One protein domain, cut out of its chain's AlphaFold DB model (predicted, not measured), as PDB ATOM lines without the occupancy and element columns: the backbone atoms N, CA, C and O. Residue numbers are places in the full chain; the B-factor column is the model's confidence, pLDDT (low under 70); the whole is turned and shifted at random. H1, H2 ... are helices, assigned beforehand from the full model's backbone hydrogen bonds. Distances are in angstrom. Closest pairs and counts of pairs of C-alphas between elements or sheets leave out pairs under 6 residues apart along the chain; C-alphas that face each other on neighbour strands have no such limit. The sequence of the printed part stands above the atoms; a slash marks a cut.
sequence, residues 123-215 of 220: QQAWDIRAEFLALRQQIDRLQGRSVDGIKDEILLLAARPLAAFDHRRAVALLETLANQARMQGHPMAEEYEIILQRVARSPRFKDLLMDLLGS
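This is residues 123 to 215 of the 220 residues of an uncharacterized protein of Branchiostoma floridae (UniProt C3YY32). A bundle of four helices, H2 to H5, up and down, each against the one before, has a long helical arm, H1, whose residues 123 to 132 stick out free. The printed part has 93 residues, five named helices, no named strand: all helix. It is only just loose, close to compact, with radius of gyration of the C-alphas 15.1 A, spanning 52 by 24 by 21 A.

Find C-alpha 123 at (-36.702, -15.722, -3.149); H1 runs to 142, 28.4 A. Then come H2, 147 to 158, H3, 167 to 182, 22.5 A, H4, 189 to 199, and H5, 205 to 214, ending at (-30.114, 0.380, 31.347).

H2 and H3 form a hairpin, closest C-alphas Val 147 and Leu 177, 5.8 A. H5 touches H2 at a steep tilt of 42 degrees, closest C-alphas Ala 158 and Lys 206, 5.8 A. H2 and H4 are apart. Every O i to N i+4 pair in the five helices is within hydrogen-bond range.

The farthest C-alphas, Gln 123 and Ala 163, are 54.3 A apart. The printed part has no cut and no long link; pLDDT is under 70 at 123, 214 and 215.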
ATOM      1  N   GLN A 123     -35.731 -16.223  -4.135       69.06
ATOM      2  CA  GLN A 123     -36.702 -15.722  -3.149       69.06
ATOM      3  C   GLN A 123     -36.939 -16.765  -2.048       69.06
ATOM      4  O   GLN A 123     -36.620 -16.509  -0.894       69.06
ATOM      5  N   GLN A 124     -37.348 -17.981  -2.425       73.38
ATOM      6  CA  GLN A 124     -37.590 -19.095  -1.500       73.38
ATOM      7  C   GLN A 124     -36.357 -19.421  -0.643       73.38
ATOM      8  O   GLN A 124     -36.484 -19.692   0.550       73.38
ATOM      9  N   ALA A 125     -35.149 -19.354  -1.212       75.06
ATOM     10  CA  ALA A 125     -33.911 -19.541  -0.459       75.06
ATOM     11  C   ALA A 125     -33.617 -18.399   0.539       75.06
ATOM     12  O   ALA A 125     -33.000 -18.656   1.573       75.06
ATOM     13  N   TRP A 126     -34.049 -17.162   0.269       75.00
ATOM     14  CA  TRP A 126     -33.998 -16.051   1.230       75.00
ATOM     15  C   TRP A 126     -35.091 -16.156   2.296       75.00
ATOM     16  O   TRP A 126     -34.781 -15.980   3.473       75.00
ATOM     17  N   ASP A 127     -36.318 -16.510   1.914       86.50
ATOM     18  CA  ASP A 127     -37.455 -16.679   2.824       86.50
ATOM     19  C   ASP A 127     -37.168 -17.786   3.854       86.50
ATOM     20  O   ASP A 127     -37.193 -17.533   5.057       86.50
ATOM     21  N   ILE A 128     -36.729 -18.971   3.405       87.25
ATOM     22  CA  ILE A 128     -36.338 -20.091   4.284       87.25
ATOM     23  C   ILE A 128     -35.187 -19.695   5.228       87.25
ATOM     24  O   ILE A 128     -35.152 -20.115   6.386       87.25
ATOM     25  N   ARG A 129     -34.237 -18.863   4.772       84.06
ATOM     26  CA  ARG A 129     -33.163 -18.333   5.634       84.06
ATOM     27  C   ARG A 129     -33.699 -17.354   6.678       84.06
ATOM     28  O   ARG A 129     -33.250 -17.405   7.821       84.06
ATOM     29  N   ALA A 130     -34.641 -16.488   6.311       83.94
ATOM     30  CA  ALA A 130     -35.278 -15.549   7.229       83.94
ATOM     31  C   ALA A 130     -36.122 -16.280   8.286       83.94
ATOM     32  O   ALA A 130     -35.973 -16.003   9.477       83.94
ATOM     33  N   GLU A 131     -36.922 -17.272   7.885       89.31
ATOM     34  CA  GLU A 131     -37.687 -18.125   8.802       89.31
ATOM     35  C   GLU A 131     -36.776 -18.931   9.736       89.31
ATOM     36  O   GLU A 131     -37.016 -18.971  10.942       89.31
ATOM     37  N   PHE A 132     -35.680 -19.508   9.230       87.00
ATOM     38  CA  PHE A 132     -34.705 -20.214  10.067       87.00
ATOM     39  C   PHE A 132     -34.033 -19.287  11.095       87.00
ATOM     40  O   PHE A 132     -33.838 -19.675  12.249       87.00
ATOM     41  N   LEU A 133     -33.714 -18.044  10.717       84.56
ATOM     42  CA  LEU A 133     -33.177 -17.034  11.636       84.56
ATOM     43  C   LEU A 133     -34.214 -16.585  12.679       84.56
ATOM     44  O   LEU A 133     -33.862 -16.424  13.850       84.56
ATOM     45  N   ALA A 134     -35.483 -16.432  12.292       86.19
ATOM     46  CA  ALA A 134     -36.579 -16.125  13.210       86.19
ATOM     47  C   ALA A 134     -36.834 -17.277  14.200       86.19
ATOM     48  O   ALA A 134     -36.939 -17.044  15.405       86.19
ATOM     49  N   LEU A 135     -36.841 -18.524  13.720       88.50
ATOM     50  CA  LEU A 135     -36.982 -19.722  14.547       88.50
ATOM     51  C   LEU A 135     -35.799 -19.887  15.511       88.50
ATOM     52  O   LEU A 135     -36.016 -20.142  16.696       88.50
ATOM     53  N   ARG A 136     -34.558 -19.662  15.051       85.19
ATOM     54  CA  ARG A 136     -33.370 -19.598  15.922       85.19
ATOM     55  C   ARG A 136     -33.553 -18.548  17.016       85.19
ATOM     56  O   ARG A 136     -33.366 -18.876  18.182       85.19
ATOM     57  N   GLN A 137     -33.967 -17.325  16.675       81.44
ATOM     58  CA  GLN A 137     -34.236 -16.289  17.676       81.44
ATOM     59  C   GLN A 137     -35.339 -16.691  18.662       81.44
ATOM     60  O   GLN A 137     -35.237 -16.365  19.842       81.44
ATOM     61  N   GLN A 138     -36.389 -17.383  18.216       85.44
ATOM     62  CA  GLN A 138     -37.450 -17.870  19.099       85.44
ATOM     63  C   GLN A 138     -36.928 -18.944  20.065       85.44
ATOM     64  O   GLN A 138     -37.237 -18.890  21.254       85.44
ATOM     65  N   ILE A 139     -36.092 -19.870  19.589       85.31
ATOM     66  CA  ILE A 139     -35.424 -20.879  20.426       85.31
ATOM     67  C   ILE A 139     -34.466 -20.205  21.420       85.31
ATOM     68  O   ILE A 139     -34.532 -20.502  22.612       85.31
ATOM     69  N   ASP A 140     -33.642 -19.253  20.970       83.00
ATOM     70  CA  ASP A 140     -32.750 -18.466  21.830       83.00
ATOM     71  C   ASP A 140     -33.553 -17.725  22.920       83.00
ATOM     72  O   ASP A 140     -33.178 -17.772  24.090       83.00
ATOM     73  N   ARG A 141     -34.698 -17.102  22.590       76.81
ATOM     74  CA  ARG A 141     -35.595 -16.453  23.575       76.81
ATOM     75  C   ARG A 141     -36.158 -17.452  24.591       76.81
ATOM     76  O   ARG A 141     -36.094 -17.188  25.787       76.81
ATOM     77  N   LEU A 142     -36.662 -18.602  24.136       79.44
ATOM     78  CA  LEU A 142     -37.211 -19.658  25.002       79.44
ATOM     79  C   LEU A 142     -36.154 -20.300  25.919       79.44
ATOM     80  O   LEU A 142     -36.498 -20.803  26.984       79.44
ATOM     81  N   GLN A 143     -34.876 -20.268  25.530       80.56
ATOM     82  CA  GLN A 143     -33.748 -20.761  26.330       80.56
ATOM     83  C   GLN A 143     -33.054 -19.674  27.175       80.56
ATOM     84  O   GLN A 143     -32.050 -19.972  27.821       80.56
ATOM     85  N   GLY A 144     -33.527 -18.421  27.155       73.94
ATOM     86  CA  GLY A 144     -32.862 -17.294  27.830       73.94
ATOM     87  C   GLY A 144     -31.520 -16.875  27.204       73.94
ATOM     88  O   GLY A 144     -30.748 -16.151  27.823       73.94
ATOM     89  N   ARG A 145     -31.227 -17.329  25.980       80.69
ATOM     90  CA  ARG A 145     -29.990 -17.079  25.219       80.69
ATOM     91  C   ARG A 145     -30.123 -15.973  24.168       80.69
ATOM     92  O   ARG A 145     -29.197 -15.761  23.387       80.69
ATOM     93  N   SER A 146     -31.250 -15.272  24.085       87.62
ATOM     94  CA  SER A 146     -31.366 -14.089  23.222       87.62
ATOM     95  C   SER A 146     -30.530 -12.929  23.771       87.62
ATOM     96  O   SER A 146     -30.340 -12.818  24.979       87.62
ATOM     97  N   VAL A 147     -30.062 -12.035  22.891       88.00
ATOM     98  CA  VAL A 147     -29.303 -10.829  23.282       88.00
ATOM     99  C   VAL A 147     -30.078 -10.019  24.332       88.00
ATOM    100  O   VAL A 147     -29.530  -9.679  25.376       88.00
ATOM    101  N   ASP A 148     -31.378  -9.796  24.121       87.75
ATOM    102  CA  ASP A 148     -32.227  -9.118  25.106       87.75
ATOM    103  C   ASP A 148     -32.419  -9.914  26.402       87.75
ATOM    104  O   ASP A 148     -32.338  -9.328  27.473       87.75
ATOM    105  N   GLY A 149     -32.597 -11.239  26.339       89.19
ATOM    106  CA  GLY A 149     -32.783 -12.070  27.535       89.19
ATOM    107  C   GLY A 149     -31.546 -12.099  28.438       89.19
ATOM    108  O   GLY A 149     -31.665 -11.992  29.655       89.19
ATOM    109  N   ILE A 150     -30.350 -12.160  27.843       90.25
ATOM    110  CA  ILE A 150     -29.081 -12.085  28.579       90.25
ATOM    111  C   ILE A 150     -28.893 -10.679  29.174       90.25
ATOM    112  O   ILE A 150     -28.499 -10.546  30.332       90.25
ATOM    113  N   LYS A 151     -29.215  -9.622  28.415       89.62
ATOM    114  CA  LYS A 151     -29.190  -8.229  28.894       89.62
ATOM    115  C   LYS A 151     -30.144  -8.022  30.079       89.62
ATOM    116  O   LYS A 151     -29.745  -7.418  31.073       89.62
ATOM    117  N   ASP A 152     -31.352  -8.574  30.013       89.56
ATOM    118  CA  ASP A 152     -32.330  -8.519  31.099       89.56
ATOM    119  C   ASP A 152     -31.886  -9.354  32.318       89.56
ATOM    120  O   ASP A 152     -32.094  -8.912  33.449       89.56
ATOM    121  N   GLU A 153     -31.191 -10.492  32.147       90.75
ATOM    122  CA  GLU A 153     -30.567 -11.213  33.276       90.75
ATOM    123  C   GLU A 153     -29.464 -10.371  33.945       90.75
ATOM    124  O   GLU A 153     -29.408 -10.298  35.176       90.75
ATOM    125  N   ILE A 154     -28.618  -9.685  33.164       90.94
ATOM    126  CA  ILE A 154     -27.575  -8.787  33.691       90.94
ATOM    127  C   ILE A 154     -28.203  -7.627  34.474       90.94
ATOM    128  O   ILE A 154     -27.757  -7.331  35.584       90.94
ATOM    129  N   LEU A 155     -29.253  -6.996  33.938       90.06
ATOM    130  CA  LEU A 155     -29.969  -5.910  34.613       90.06
ATOM    131  C   LEU A 155     -30.699  -6.401  35.874       90.06
ATOM    132  O   LEU A 155     -30.634  -5.743  36.909       90.06
ATOM    133  N   LEU A 156     -31.319  -7.584  35.846       91.00
ATOM    134  CA  LEU A 156     -31.958  -8.197  37.016       91.00
ATOM    135  C   LEU A 156     -30.940  -8.583  38.103       91.00
ATOM    136  O   LEU A 156     -31.235  -8.487  39.297       91.00
ATOM    137  N   LEU A 157     -29.736  -9.005  37.715       89.62
ATOM    138  CA  LEU A 157     -28.626  -9.249  38.633       89.62
ATOM    139  C   LEU A 157     -28.121  -7.928  39.231       89.62
ATOM    140  O   LEU A 157     -27.981  -7.826  40.450       89.62
ATOM    141  N   ALA A 158     -27.923  -6.898  38.405       87.94
ATOM    142  CA  ALA A 158     -27.502  -5.563  38.825       87.94
ATOM    143  C   ALA A 158     -28.579  -4.791  39.619       87.94
ATOM    144  O   ALA A 158     -28.241  -3.899  40.392       87.94
ATOM    145  N   ALA A 159     -29.855  -5.174  39.550       88.44
ATOM    146  CA  ALA A 159     -30.905  -4.636  40.417       88.44
ATOM    147  C   ALA A 159     -30.808  -5.123  41.883       88.44
ATOM    148  O   ALA A 159     -31.398  -4.515  42.778       88.44
ATOM    149  N   ARG A 160     -30.061  -6.202  42.170       88.12
ATOM    150  CA  ARG A 160     -29.974  -6.801  43.517       88.12
ATOM    151  C   ARG A 160     -29.225  -5.914  44.528       88.12
ATOM    152  O   ARG A 160     -28.354  -5.125  44.143       88.12
ATOM    153  N   PRO A 161     -29.496  -6.042  45.844       86.44
ATOM    154  CA  PRO A 161     -28.666  -5.413  46.873       86.44
ATOM    155  C   PRO A 161     -27.207  -5.878  46.749       86.44
ATOM    156  O   PRO A 161     -26.945  -7.014  46.363       86.44
ATOM    157  N   LEU A 162     -26.250  -5.005  47.086       82.56
ATOM    158  CA  LEU A 162     -24.822  -5.225  46.795       82.56
ATOM    159  C   LEU A 162     -24.257  -6.514  47.429       82.56
ATOM    160  O   LEU A 162     -23.409  -7.166  46.831       82.56
ATOM    161  N   ALA A 163     -24.782  -6.931  48.585       85.06
ATOM    162  CA  ALA A 163     -24.416  -8.185  49.254       85.06
ATOM    163  C   ALA A 163     -24.868  -9.466  48.512       85.06
ATOM    164  O   ALA A 163     -24.388 -10.549  48.824       85.06
ATOM    165  N   ALA A 164     -25.778  -9.351  47.538       86.88
ATOM    166  CA  ALA A 164     -26.271 -10.445  46.694       86.88
ATOM    167  C   ALA A 164     -25.873 -10.270  45.210       86.88
ATOM    168  O   ALA A 164     -26.468 -10.896  44.327       86.88
ATOM    169  N   PHE A 165     -24.897  -9.396  44.929       89.75
ATOM    170  CA  PHE A 165     -24.421  -9.091  43.583       89.75
ATOM    171  C   PHE A 165     -23.141  -9.875  43.245       89.75
ATOM    172  O   PHE A 165     -22.038  -9.541  43.688       89.75
ATOM    173  N   ASP A 166     -23.290 -10.924  42.434       89.50
ATOM    174  CA  ASP A 166     -22.169 -11.732  41.950       89.50
ATOM    175  C   ASP A 166     -21.508 -11.079  40.724       89.50
ATOM    176  O   ASP A 166     -22.022 -11.115  39.602       89.50
ATOM    177  N   HIS A 167     -20.323 -10.513  40.954       88.38
ATOM    178  CA  HIS A 167     -19.498  -9.880  39.928       88.38
ATOM    179  C   HIS A 167     -19.008 -10.876  38.862       88.38
ATOM    180  O   HIS A 167     -18.917 -10.509  37.693       88.38
ATOM    181  N   ARG A 168     -18.710 -12.137  39.222       89.38
ATOM    182  CA  ARG A 168     -18.252 -13.153  38.257       89.38
ATOM    183  C   ARG A 168     -19.395 -13.610  37.361       89.38
ATOM    184  O   ARG A 168     -19.202 -13.693  36.152       89.38
ATOM    185  N   ARG A 169     -20.587 -13.849  37.925       91.62
ATOM    186  CA  ARG A 169     -21.798 -14.137  37.135       91.62
ATOM    187  C   ARG A 169     -22.102 -12.987  36.175       91.62
ATOM    188  O   ARG A 169     -22.379 -13.246  35.011       91.62
ATOM    189  N   ALA A 170     -22.001 -11.741  36.636       90.50
ATOM    190  CA  ALA A 170     -22.261 -10.570  35.803       90.50
ATOM    191  C   ALA A 170     -21.252 -10.416  34.645       90.50
ATOM    192  O   ALA A 170     -21.669 -10.137  33.524       90.50
ATOM    193  N   VAL A 171     -19.951 -10.654  34.881       91.06
ATOM    194  CA  VAL A 171     -18.932 -10.697  33.810       91.06
ATOM    195  C   VAL A 171     -19.226 -11.820  32.816       91.06
ATOM    196  O   VAL A 171     -19.320 -11.546  31.626       91.06
ATOM    197  N   ALA A 172     -19.460 -13.051  33.282       91.06
ATOM    198  CA  ALA A 172     -19.702 -14.195  32.400       91.06
ATOM    199  C   ALA A 172     -20.974 -14.032  31.539       91.06
ATOM    200  O   ALA A 172     -21.007 -14.434  30.374       91.06
ATOM    201  N   LEU A 173     -22.027 -13.409  32.082       92.31
ATOM    202  CA  LEU A 173     -23.222 -13.053  31.311       92.31
ATOM    203  C   LEU A 173     -22.925 -11.973  30.265       92.31
ATOM    204  O   LEU A 173     -23.427 -12.065  29.151       92.31
ATOM    205  N   LEU A 174     -22.101 -10.974  30.587       90.69
ATOM    206  CA  LEU A 174     -21.731  -9.901  29.661       90.69
ATOM    207  C   LEU A 174     -20.788 -10.385  28.542       90.69
ATOM    208  O   LEU A 174     -20.964 -10.004  27.387       90.69
ATOM    209  N   GLU A 175     -19.862 -11.294  28.851       92.00
ATOM    210  CA  GLU A 175     -19.086 -12.054  27.861       92.00
ATOM    211  C   GLU A 175     -20.017 -12.865  26.948       92.00
ATOM    212  O   GLU A 175     -19.859 -12.856  25.727       92.00
ATOM    213  N   THR A 176     -21.034 -13.522  27.516       92.81
ATOM    214  CA  THR A 176     -22.045 -14.257  26.739       92.81
ATOM    215  C   THR A 176     -22.878 -13.309  25.864       92.81
ATOM    216  O   THR A 176     -23.125 -13.627  24.702       92.81
ATOM    217  N   LEU A 177     -23.256 -12.127  26.370       91.94
ATOM    218  CA  LEU A 177     -24.002 -11.098  25.634       91.94
ATOM    219  C   LEU A 177     -23.223 -10.610  24.409       91.94
ATOM    220  O   LEU A 177     -23.762 -10.613  23.304       91.94
ATOM    221  N   ALA A 178     -21.959 -10.223  24.595       90.38
ATOM    222  CA  ALA A 178     -21.108  -9.702  23.529       90.38
ATOM    223  C   ALA A 178     -20.823 -10.767  22.453       90.38
ATOM    224  O   ALA A 178     -21.013 -10.515  21.259       90.38
ATOM    225  N   ASN A 179     -20.490 -11.998  22.866       90.81
ATOM    226  CA  ASN A 179     -20.306 -13.122  21.944       90.81
ATOM    227  C   ASN A 179     -21.591 -13.456  21.167       90.81
ATOM    228  O   ASN A 179     -21.541 -13.623  19.948       90.81
ATOM    229  N   GLN A 180     -22.749 -13.519  21.833       88.75
ATOM    230  CA  GLN A 180     -24.025 -13.828  21.181       88.75
ATOM    231  C   GLN A 180     -24.463 -12.704  20.229       88.75
ATOM    232  O   GLN A 180     -24.914 -12.985  19.119       88.75
ATOM    233  N   ALA A 181     -24.264 -11.438  20.606       89.50
ATOM    234  CA  ALA A 181     -24.517 -10.283  19.748       89.50
ATOM    235  C   ALA A 181     -23.652 -10.326  18.476       89.50
ATOM    236  O   ALA A 181     -24.177 -10.204  17.366       89.50
ATOM    237  N   ARG A 182     -22.348 -10.606  18.614       88.88
ATOM    238  CA  ARG A 182     -21.424 -10.822  17.490       88.88
ATOM    239  C   ARG A 182     -21.865 -11.992  16.600       88.88
ATOM    240  O   ARG A 182     -21.905 -11.850  15.381       88.88
ATOM    241  N   MET A 183     -22.267 -13.117  17.194       84.69
ATOM    242  CA  MET A 183     -22.768 -14.320  16.502       84.69
ATOM    243  C   MET A 183     -24.178 -14.169  15.889       84.69
ATOM    244  O   MET A 183     -24.685 -15.103  15.253       84.69
ATOM    245  N   GLN A 184     -24.824 -13.016  16.079       80.81
ATOM    246  CA  GLN A 184     -26.093 -12.638  15.449       80.81
ATOM    247  C   GLN A 184     -25.956 -11.433  14.499       80.81
ATOM    248  O   GLN A 184     -26.930 -11.088  13.837       80.81
ATOM    249  N   GLY A 185     -24.777 -10.800  14.398       82.56
ATOM    250  CA  GLY A 185     -24.596  -9.561  13.628       82.56
ATOM    251  C   GLY A 185     -25.348  -8.360  14.219       82.56
ATOM    252  O   GLY A 185     -25.743  -7.456  13.488       82.56
ATOM    253  N   HIS A 186     -25.595  -8.371  15.530       83.69
ATOM    254  CA  HIS A 186     -26.366  -7.347  16.233       83.69
ATOM    255  C   HIS A 186     -25.623  -5.992  16.227       83.69
ATOM    256  O   HIS A 186     -24.432  -5.978  16.541       83.69
ATOM    257  N   PRO A 187     -26.288  -4.848  15.956       81.12
ATOM    258  CA  PRO A 187     -25.613  -3.555  15.785       81.12
ATOM    259  C   PRO A 187     -24.783  -3.140  17.010       81.12
ATOM    260  O   PRO A 187     -23.636  -2.737  16.871       81.12
ATOM    261  N   MET A 188     -25.309  -3.349  18.222       83.25
ATOM    262  CA  MET A 188     -24.619  -3.000  19.476       83.25
ATOM    263  C   MET A 188     -23.549  -4.020  19.924       83.25
ATOM    264  O   MET A 188     -23.122  -3.990  21.074       83.25
ATOM    265  N   ALA A 189     -23.121  -4.955  19.064       84.38
ATOM    266  CA  ALA A 189     -22.121  -5.968  19.428       84.38
ATOM    267  C   ALA A 189     -20.775  -5.352  19.861       84.38
ATOM    268  O   ALA A 189     -20.179  -5.810  20.834       84.38
ATOM    269  N   GLU A 190     -20.325  -4.289  19.185       84.44
ATOM    270  CA  GLU A 190     -19.110  -3.557  19.574       84.44
ATOM    271  C   GLU A 190     -19.307  -2.770  20.877       84.44
ATOM    272  O   GLU A 190     -18.401  -2.714  21.708       84.44
ATOM    273  N   GLU A 191     -20.504  -2.222  21.117       84.94
ATOM    274  CA  GLU A 191     -20.809  -1.528  22.371       84.94
ATOM    275  C   GLU A 191     -20.786  -2.488  23.568       84.94
ATOM    276  O   GLU A 191     -20.215  -2.147  24.602       84.94
ATOM    277  N   TYR A 192     -21.309  -3.713  23.436       87.25
ATOM    278  CA  TYR A 192     -21.243  -4.714  24.508       87.25
ATOM    279  C   TYR A 192     -19.799  -5.147  24.834       87.25
ATOM    280  O   TYR A 192     -19.464  -5.282  26.013       87.25
ATOM    281  N   GLU A 193     -18.918  -5.280  23.833       85.06
ATOM    282  CA  GLU A 193     -17.470  -5.479  24.041       85.06
ATOM    283  C   GLU A 193     -16.824  -4.283  24.767       85.06
ATOM    284  O   GLU A 193     -16.071  -4.456  25.729       85.06
ATOM    285  N   ILE A 194     -17.142  -3.048  24.365       86.50
ATOM    286  CA  ILE A 194     -16.625  -1.829  25.010       86.50
ATOM    287  C   ILE A 194     -17.111  -1.726  26.464       86.50
ATOM    288  O   ILE A 194     -16.328  -1.365  27.350       86.50
ATOM    289  N   ILE A 195     -18.374  -2.073  26.734       85.44
ATOM    290  CA  ILE A 195     -18.934  -2.132  28.089       85.44
ATOM    291  C   ILE A 195     -18.176  -3.184  28.905       85.44
ATOM    292  O   ILE A 195     -17.679  -2.832  29.972       85.44
ATOM    293  N   LEU A 196     -17.986  -4.410  28.397       85.88
ATOM    294  CA  LEU A 196     -17.204  -5.473  29.051       85.88
ATOM    295  C   LEU A 196     -15.796  -4.997  29.437       85.88
ATOM    296  O   LEU A 196     -15.409  -5.067  30.606       85.88
ATOM    297  N   GLN A 197     -15.058  -4.435  28.476       84.31
ATOM    298  CA  GLN A 197     -13.710  -3.904  28.688       84.31
ATOM    299  C   GLN A 197     -13.681  -2.750  29.710       84.31
ATOM    300  O   GLN A 197     -12.691  -2.588  30.432       84.31
ATOM    301  N   ARG A 198     -14.747  -1.945  29.801       82.19
ATOM    302  CA  ARG A 198     -14.859  -0.836  30.759       82.19
ATOM    303  C   ARG A 198     -15.245  -1.307  32.162       82.19
ATOM    304  O   ARG A 198     -14.608  -0.879  33.125       82.19
ATOM    305  N   VAL A 199     -16.249  -2.174  32.304       81.81
ATOM    306  CA  VAL A 199     -16.723  -2.614  33.627       81.81
ATOM    307  C   VAL A 199     -15.713  -3.529  34.310       81.81
ATOM    308  O   VAL A 199     -15.428  -3.315  35.485       81.81
ATOM    309  N   ALA A 200     -15.064  -4.446  33.581       75.69
ATOM    310  CA  ALA A 200     -14.065  -5.370  34.135       75.69
ATOM    311  C   ALA A 200     -12.836  -4.675  34.763       75.69
ATOM    312  O   ALA A 200     -12.093  -5.298  35.518       75.69
ATOM    313  N   ARG A 201     -12.622  -3.382  34.475       77.75
ATOM    314  CA  ARG A 201     -11.551  -2.547  35.046       77.75
ATOM    315  C   ARG A 201     -12.031  -1.576  36.139       77.75
ATOM    316  O   ARG A 201     -11.221  -0.800  36.640       77.75
ATOM    317  N   SER A 202     -13.318  -1.575  36.503       78.38
ATOM    318  CA  SER A 202     -13.918  -0.546  37.365       78.38
ATOM    319  C   SER A 202     -14.341  -1.054  38.753       78.38
ATOM    320  O   SER A 202     -15.131  -1.994  38.842       78.38
ATOM    321  N   PRO A 203     -13.956  -0.365  39.849       73.75
ATOM    322  CA  PRO A 203     -14.497  -0.619  41.188       73.75
ATOM    323  C   PRO A 203     -16.007  -0.349  41.331       73.75
ATOM    324  O   PRO A 203     -16.622  -0.838  42.271       73.75
ATOM    325  N   ARG A 204     -16.618   0.424  40.416       81.56
ATOM    326  CA  ARG A 204     -18.073   0.697  40.376       81.56
ATOM    327  C   ARG A 204     -18.777  -0.118  39.290       81.56
ATOM    328  O   ARG A 204     -19.616   0.390  38.550       81.56
ATOM    329  N   PHE A 205     -18.395  -1.388  39.182       81.69
ATOM    330  CA  PHE A 205     -18.894  -2.345  38.194       81.69
ATOM    331  C   PHE A 205     -20.429  -2.348  38.091       81.69
ATOM    332  O   PHE A 205     -20.984  -2.187  37.007       81.69
ATOM    333  N   LYS A 206     -21.114  -2.485  39.236       81.62
ATOM    334  CA  LYS A 206     -22.578  -2.579  39.326       81.62
ATOM    335  C   LYS A 206     -23.281  -1.328  38.783       81.62
ATOM    336  O   LYS A 206     -24.202  -1.444  37.978       81.62
ATOM    337  N   ASP A 207     -22.841  -0.150  39.218       82.88
ATOM    338  CA  ASP A 207     -23.476   1.121  38.854       82.88
ATOM    339  C   ASP A 207     -23.286   1.412  37.357       82.88
ATOM    340  O   ASP A 207     -24.221   1.839  36.686       82.88
ATOM    341  N   LEU A 208     -22.107   1.086  36.811       81.75
ATOM    342  CA  LEU A 208     -21.818   1.216  35.380       81.75
ATOM    343  C   LEU A 208     -22.612   0.234  34.510       81.75
ATOM    344  O   LEU A 208     -22.942   0.592  33.385       81.75
ATOM    345  N   LEU A 209     -22.950  -0.971  34.987       83.31
ATOM    346  CA  LEU A 209     -23.877  -1.840  34.249       83.31
ATOM    347  C   LEU A 209     -25.266  -1.205  34.141       83.31
ATOM    348  O   LEU A 209     -25.839  -1.191  33.055       83.31
ATOM    349  N   MET A 210     -25.795  -0.668  35.244       82.00
ATOM    350  CA  MET A 210     -27.113  -0.022  35.247       82.00
ATOM    351  C   MET A 210     -27.137   1.229  34.361       82.00
ATOM    352  O   MET A 210     -28.093   1.422  33.614       82.00
ATOM    353  N   ASP A 211     -26.080   2.042  34.404       83.25
ATOM    354  CA  ASP A 211     -25.941   3.249  33.585       83.25
ATOM    355  C   ASP A 211     -25.785   2.925  32.087       83.25
ATOM    356  O   ASP A 211     -26.498   3.480  31.253       83.25
ATOM    357  N   LEU A 212     -24.911   1.974  31.731       76.75
ATOM    358  CA  LEU A 212     -24.568   1.682  30.333       76.75
ATOM    359  C   LEU A 212     -25.572   0.752  29.635       76.75
ATOM    360  O   LEU A 212     -25.922   1.013  28.489       76.75
ATOM    361  N   LEU A 213     -26.060  -0.308  30.296       77.81
ATOM    362  CA  LEU A 213     -27.026  -1.258  29.710       77.81
ATOM    363  C   LEU A 213     -28.489  -0.865  29.960       77.81
ATOM    364  O   LEU A 213     -29.366  -1.265  29.193       77.81
ATOM    365  N   GLY A 214     -28.769  -0.109  31.027       68.38
ATOM    366  CA  GLY A 214     -30.114   0.380  31.347       68.38
ATOM    367  C   GLY A 214     -30.498   1.665  30.607       68.38
ATOM    368  O   GLY A 214     -31.686   1.964  30.471       68.38
ATOM    369  N   SER A 215     -29.518   2.416  30.093       62.81
ATOM    370  CA  SER A 215     -29.766   3.629  29.310       62.81
ATOM    371  C   SER A 215     -30.523   3.334  28.004       62.81
ATOM    372  O   SER A 215     -30.134   2.443  27.247       62.81
TER     373      SER A 215